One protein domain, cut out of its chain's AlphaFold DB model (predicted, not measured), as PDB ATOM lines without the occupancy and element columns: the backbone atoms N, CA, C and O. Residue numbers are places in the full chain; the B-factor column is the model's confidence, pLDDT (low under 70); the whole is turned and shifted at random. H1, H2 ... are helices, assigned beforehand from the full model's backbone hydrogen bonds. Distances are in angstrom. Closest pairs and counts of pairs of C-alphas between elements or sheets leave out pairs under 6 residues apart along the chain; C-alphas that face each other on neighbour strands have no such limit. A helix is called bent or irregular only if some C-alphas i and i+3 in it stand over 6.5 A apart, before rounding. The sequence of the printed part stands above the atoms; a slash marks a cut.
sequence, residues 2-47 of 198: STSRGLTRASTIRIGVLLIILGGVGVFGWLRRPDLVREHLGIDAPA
ATOM      1  N   SER A   2     -34.773  -6.065 -17.343       46.09
ATOM      2  CA  SER A   2     -34.433  -6.273 -18.748       46.09
ATOM      3  C   SER A   2     -32.954  -6.709 -18.787       46.09
ATOM      4  O   SER A   2     -32.110  -5.970 -18.289       46.09
ATOM      5  N   THR A   3     -32.623  -7.873 -19.357       44.81
ATOM      6  CA  THR A   3     -31.225  -8.308 -19.610       44.81
ATOM      7  C   THR A   3     -30.968  -8.722 -21.066       44.81
ATOM      8  O   THR A   3     -29.897  -9.218 -21.396       44.81
ATOM      9  N   SER A   4     -31.892  -8.458 -21.997       48.31
ATOM     10  CA  SER A   4     -31.795  -8.964 -23.379       48.31
ATOM     11  C   SER A   4     -31.004  -8.089 -24.369       48.31
ATOM     12  O   SER A   4     -30.823  -8.488 -25.517       48.31
ATOM     13  N   ARG A   5     -30.500  -6.906 -23.976       49.62
ATOM     14  CA  ARG A   5     -29.836  -5.966 -24.916       49.62
ATOM     15  C   ARG A   5     -28.313  -6.130 -25.063       49.62
ATOM     16  O   ARG A   5     -27.749  -5.571 -25.998       49.62
ATOM     17  N   GLY A   6     -27.646  -6.873 -24.175       44.72
ATOM     18  CA  GLY A   6     -26.181  -7.046 -24.199       44.72
ATOM     19  C   GLY A   6     -25.683  -8.225 -25.047       44.72
ATOM     20  O   GLY A   6     -24.647  -8.122 -25.699       44.72
ATOM     21  N   LEU A   7     -26.440  -9.328 -25.088       47.34
ATOM     22  CA  LEU A   7     -26.064 -10.552 -25.815       47.34
ATOM     23  C   LEU A   7     -26.189 -10.421 -27.341       47.34
ATOM     24  O   LEU A   7     -25.410 -11.020 -28.078       47.34
ATOM     25  N   THR A   8     -27.125  -9.605 -27.824       54.25
ATOM     26  CA  THR A   8     -27.389  -9.422 -29.258       54.25
ATOM     27  C   THR A   8     -26.282  -8.637 -29.958       54.25
ATOM     28  O   THR A   8     -25.794  -9.088 -30.984       54.25
ATOM     29  N   ARG A   9     -25.787  -7.533 -29.381       54.56
ATOM     30  CA  ARG A   9     -24.711  -6.731 -30.005       54.56
ATOM     31  C   ARG A   9     -23.369  -7.462 -30.080       54.56
ATOM     32  O   ARG A   9     -22.692  -7.376 -31.099       54.56
ATOM     33  N   ALA A  10     -22.991  -8.198 -29.032       57.97
ATOM     34  CA  ALA A  10     -21.752  -8.980 -29.030       57.97
ATOM     35  C   ALA A  10     -21.808 -10.147 -30.036       57.97
ATOM     36  O   ALA A  10     -20.814 -10.440 -30.695       57.97
ATOM     37  N   SER A  11     -22.982 -10.770 -30.189       62.59
ATOM     38  CA  SER A  11     -23.261 -11.780 -31.216       62.59
ATOM     39  C   SER A  11     -23.155 -11.200 -32.633       62.59
ATOM     40  O   SER A  11     -22.418 -11.738 -33.456       62.59
ATOM     41  N   THR A  12     -23.783 -10.052 -32.905       66.31
ATOM     42  CA  THR A  12     -23.743  -9.414 -34.232       66.31
ATOM     43  C   THR A  12     -22.333  -8.989 -34.638       66.31
ATOM     44  O   THR A  12     -21.951  -9.177 -35.790       66.31
ATOM     45  N   ILE A  13     -21.526  -8.471 -33.705       72.06
ATOM     46  CA  ILE A  13     -20.126  -8.115 -33.983       72.06
ATOM     47  C   ILE A  13     -19.299  -9.371 -34.283       72.06
ATOM     48  O   ILE A  13     -18.525  -9.372 -35.235       72.06
ATOM     49  N   ARG A  14     -19.488 -10.466 -33.533       73.81
ATOM     50  CA  ARG A  14     -18.795 -11.740 -33.798       73.81
ATOM     51  C   ARG A  14     -19.170 -12.329 -35.156       73.81
ATOM     52  O   ARG A  14     -18.278 -12.766 -35.872       73.81
ATOM     53  N   ILE A  15     -20.450 -12.291 -35.525       76.00
ATOM     54  CA  ILE A  15     -20.924 -12.736 -36.845       76.00
ATOM     55  C   ILE A  15     -20.340 -11.849 -37.950       76.00
ATOM     56  O   ILE A  15     -19.842 -12.368 -38.941       76.00
ATOM     57  N   GLY A  16     -20.326 -10.525 -37.769       76.25
ATOM     58  CA  GLY A  16     -19.736  -9.598 -38.739       76.25
ATOM     59  C   GLY A  16     -18.238  -9.832 -38.951       76.25
ATOM     60  O   GLY A  16     -17.784  -9.909 -40.089       76.25
ATOM     61  N   VAL A  17     -17.474 -10.019 -37.871       81.75
ATOM     62  CA  VAL A  17     -16.042 -10.354 -37.948       81.75
ATOM     63  C   VAL A  17     -15.831 -11.710 -38.622       81.75
ATOM     64  O   VAL A  17     -14.950 -11.833 -39.468       81.75
ATOM     65  N   LEU A  18     -16.658 -12.711 -38.307       81.50
ATOM     66  CA  LEU A  18     -16.586 -14.029 -38.936       81.50
ATOM     67  C   LEU A  18     -16.854 -13.951 -40.447       81.50
ATOM     68  O   LEU A  18     -16.112 -14.545 -41.217       81.50
ATOM     69  N   LEU A  19     -17.853 -13.178 -40.882       82.00
ATOM     70  CA  LEU A  19     -18.144 -12.966 -42.304       82.00
ATOM     71  C   LEU A  19     -17.007 -12.236 -43.028       82.00
ATOM     72  O   LEU A  19     -16.709 -12.570 -44.169       82.00
ATOM     73  N   ILE A  20     -16.340 -11.281 -42.373       85.25
ATOM     74  CA  ILE A  20     -15.159 -10.612 -42.937       85.25
ATOM     75  C   ILE A  20     -14.000 -11.600 -43.085       85.25
ATOM     76  O   ILE A  20     -13.330 -11.596 -44.114       85.25
ATOM     77  N   ILE A  21     -13.772 -12.466 -42.093       80.19
ATOM     78  CA  ILE A  21     -12.730 -13.499 -42.164       80.19
ATOM     79  C   ILE A  21     -13.061 -14.511 -43.263       80.19
ATOM     80  O   ILE A  21     -12.204 -14.790 -44.093       80.19
ATOM     81  N   LEU A  22     -14.296 -15.014 -43.321       80.69
ATOM     82  CA  LEU A  22     -14.736 -15.954 -44.356       80.69
ATOM     83  C   LEU A  22     -14.666 -15.331 -45.754       80.69
ATOM     84  O   LEU A  22     -14.163 -15.965 -46.674       80.69
ATOM     85  N   GLY A  23     -15.092 -14.076 -45.906       78.50
ATOM     86  CA  GLY A  23     -14.957 -13.331 -47.157       78.50
ATOM     87  C   GLY A  23     -13.493 -13.117 -47.545       78.50
ATOM     88  O   GLY A  23     -13.125 -13.329 -48.696       78.50
ATOM     89  N   GLY A  24     -12.633 -12.772 -46.583       78.19
ATOM     90  CA  GLY A  24     -11.195 -12.614 -46.794       78.19
ATOM     91  C   GLY A  24     -10.508 -13.918 -47.200       78.19
ATOM     92  O   GLY A  24      -9.730 -13.920 -48.148       78.19
ATOM     93  N   VAL A  25     -10.834 -15.031 -46.538       77.94
ATOM     94  CA  VAL A  25     -10.335 -16.373 -46.881       77.94
ATOM     95  C   VAL A  25     -10.858 -16.813 -48.248       77.94
ATOM     96  O   VAL A  25     -10.084 -17.336 -49.040       77.94
ATOM     97  N   GLY A  26     -12.126 -16.537 -48.560       74.50
ATOM     98  CA  GLY A  26     -12.721 -16.829 -49.864       74.50
ATOM     99  C   GLY A  26     -12.029 -16.081 -51.004       74.50
ATOM    100  O   GLY A  26     -11.588 -16.703 -51.965       74.50
ATOM    101  N   VAL A  27     -11.848 -14.762 -50.874       80.50
ATOM    102  CA  VAL A  27     -11.153 -13.938 -51.883       80.50
ATOM    103  C   VAL A  27      -9.673 -14.310 -51.987       80.50
ATOM    104  O   VAL A  27      -9.128 -14.389 -53.087       80.50
ATOM    105  N   PHE A  28      -9.009 -14.564 -50.856       80.12
ATOM    106  CA  PHE A  28      -7.612 -14.993 -50.850       80.12
ATOM    107  C   PHE A  28      -7.443 -16.350 -51.537       80.12
ATOM    108  O   PHE A  28      -6.572 -16.482 -52.393       80.12
ATOM    109  N   GLY A  29      -8.292 -17.327 -51.212       76.00
ATOM    110  CA  GLY A  29      -8.328 -18.623 -51.883       76.00
ATOM    111  C   GLY A  29      -8.545 -18.458 -53.383       76.00
ATOM    112  O   GLY A  29      -7.760 -18.975 -54.167       76.00
ATOM    113  N   TRP A  30      -9.519 -17.641 -53.786       79.56
ATOM    114  CA  TRP A  30      -9.874 -17.434 -55.193       79.56
ATOM    115  C   TRP A  30      -8.724 -16.852 -56.031       79.56
ATOM    116  O   TRP A  30      -8.605 -17.169 -57.208       79.56
ATOM    117  N   LEU A  31      -7.850 -16.038 -55.425       77.25
ATOM    118  CA  LEU A  31      -6.699 -15.433 -56.107       77.25
ATOM    119  C   LEU A  31      -5.393 -16.229 -55.973       77.25
ATOM    120  O   LEU A  31      -4.545 -16.157 -56.858       77.25
ATOM    121  N   ARG A  32      -5.166 -16.905 -54.840       78.56
ATOM    122  CA  ARG A  32      -3.865 -17.522 -54.509       78.56
ATOM    123  C   ARG A  32      -3.858 -19.034 -54.611       78.56
ATOM    124  O   ARG A  32      -2.792 -19.602 -54.818       78.56
ATOM    125  N   ARG A  33      -5.012 -19.666 -54.416       75.81
ATOM    126  CA  ARG A  33      -5.219 -21.112 -54.511       75.81
ATOM    127  C   ARG A  33      -6.538 -21.399 -55.236       75.81
ATOM    128  O   ARG A  33      -7.455 -21.973 -54.640       75.81
ATOM    129  N   PRO A  34      -6.666 -20.951 -56.502       77.50
ATOM    130  CA  PRO A  34      -7.883 -21.165 -57.280       77.50
ATOM    131  C   PRO A  34      -8.179 -22.662 -57.472       77.50
ATOM    132  O   PRO A  34      -9.335 -23.026 -57.661       77.50
ATOM    133  N   ASP A  35      -7.159 -23.520 -57.351       76.12
ATOM    134  CA  ASP A  35      -7.264 -24.978 -57.266       76.12
ATOM    135  C   ASP A  35      -8.177 -25.419 -56.119       76.12
ATOM    136  O   ASP A  35      -9.196 -26.061 -56.359       76.12
ATOM    137  N   LEU A  36      -7.881 -24.980 -54.893       76.69
ATOM    138  CA  LEU A  36      -8.647 -25.367 -53.709       76.69
ATOM    139  C   LEU A  36     -10.072 -24.811 -53.738       76.69
ATOM    140  O   LEU A  36     -10.993 -25.463 -53.259       76.69
ATOM    141  N   VAL A  37     -10.268 -23.612 -54.295       78.69
ATOM    142  CA  VAL A  37     -11.607 -23.019 -54.424       78.69
ATOM    143  C   VAL A  37     -12.468 -23.802 -55.404       78.69
ATOM    144  O   VAL A  37     -13.628 -24.070 -55.102       78.69
ATOM    145  N   ARG A  38     -11.915 -24.202 -56.550       76.94
ATOM    146  CA  ARG A  38     -12.651 -25.021 -57.515       76.94
ATOM    147  C   ARG A  38     -12.969 -26.400 -56.955       76.94
ATOM    148  O   ARG A  38     -14.111 -26.830 -57.049       76.94
ATOM    149  N   GLU A  39     -11.990 -27.038 -56.326       75.44
ATOM    150  CA  GLU A  39     -12.131 -28.375 -55.748       75.44
ATOM    151  C   GLU A  39     -13.122 -28.414 -54.574       75.44
ATOM    152  O   GLU A  39     -14.011 -29.255 -54.550       75.44
ATOM    153  N   HIS A  40     -13.011 -27.491 -53.611       76.06
ATOM    154  CA  HIS A  40     -13.758 -27.581 -52.350       76.06
ATOM    155  C   HIS A  40     -15.022 -26.719 -52.305       76.06
ATOM    156  O   HIS A  40     -15.916 -26.989 -51.505       76.06
ATOM    157  N   LEU A  41     -15.086 -25.643 -53.097       70.69
ATOM    158  CA  LEU A  41     -16.243 -24.741 -53.117       70.69
ATOM    159  C   LEU A  41     -17.075 -24.886 -54.394       70.69
ATOM    160  O   LEU A  41     -18.183 -24.359 -54.433       70.69
ATOM    161  N   GLY A  42     -16.566 -25.564 -55.431       67.00
ATOM    162  CA  GLY A  42     -17.262 -25.703 -56.714       67.00
ATOM    163  C   GLY A  42     -17.475 -24.372 -57.442       67.00
ATOM    164  O   GLY A  42     -18.363 -24.262 -58.282       67.00
ATOM    165  N   ILE A  43     -16.702 -23.334 -57.096       76.62
ATOM    166  CA  ILE A  43     -16.826 -21.992 -57.681       76.62
ATOM    167  C   ILE A  43     -15.743 -21.804 -58.735       76.62
ATOM    168  O   ILE A  43     -14.568 -22.080 -58.487       76.62
ATOM    169  N   ASP A  44     -16.114 -21.234 -59.880       71.06
ATOM    170  CA  ASP A  44     -15.152 -20.843 -60.901       71.06
ATOM    171  C   ASP A  44     -14.139 -19.819 -60.384       71.06
ATOM    172  O   ASP A  44     -14.467 -18.670 -60.067       71.06
ATOM    173  N   ALA A  45     -12.874 -20.239 -60.345       77.00
ATOM    174  CA  ALA A  45     -11.740 -19.399 -60.006       77.00
ATOM    175  C   ALA A  45     -10.787 -19.256 -61.203       77.00
ATOM    176  O   ALA A  45     -10.571 -20.217 -61.950       77.00
ATOM    177  N   PRO A  46     -10.235 -18.054 -61.445       77.94
ATOM    178  CA  PRO A  46      -9.281 -17.836 -62.515       77.94
ATOM    179  C   PRO A  46      -7.963 -18.533 -62.187       77.94
ATOM    180  O   PRO A  46      -7.441 -18.405 -61.085       77.94
ATOM    181  N   ALA A  47      -7.412 -19.255 -63.161       84.06
ATOM    182  CA  ALA A  47      -6.078 -19.832 -63.041       84.06
ATOM    183  C   ALA A  47      -5.007 -18.743 -62.864       84.06
ATOM    184  O   ALA A  47      -5.082 -17.689 -63.501       84.06
TER     185      ALA A  47
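AT A GLANCE: This is residues 2 to 47 of the 198 residues of an uncharacterized protein of Phycisphaerae bacterium (UniProt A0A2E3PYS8). One long helix, H1, makes a rod, and after its last residue, Arg 32, the backbone folds back into a short second helix, H2, which makes a small head together with the last printed residues, 42 to 47. Residues 2 to 25 stick out from this head as a long free arm. The printed part has 46 residues with two named helices, H1 then H2, and no named strand; the class is all helix. It is extended, with a radius of gyration of the C-alphas of 16.0 A and spans of 54 by 15 by 10 A.

IN THESE COORDINATES: H1, residues 5 to 32, begins with C-alpha 5 at (-29.836, -5.966, -24.916) and is 41.0 A long from first to last C-alpha. It is neither bent nor irregular, but only just: C-alphas 5 and 8 are 6.1 A apart. H2, residues 34 to 41, is 10.0 A long and ends with C-alpha 41 at (-16.243, -24.741, -53.117).

HOW THE PARTS SIT: H1 touches H2 with residues 26 to 30 alone; the closest C-alphas, of Trp 30 and Val 37, are 5.9 A apart. They run opposite ways at a steep tilt of 47 degrees. In H2 every O i to N i+4 pair is within hydrogen-bond range, in H1 22 of 24.

THE WHOLE: The C-alphas farthest apart, of Ser 2 and Ala 47, are 54.3 A apart. The printed part has no cut, and the link from H1 to H2 is tight. Mean pLDDT of the printed part is 71.4; residues 2 to 12 and residue 42 are under 70.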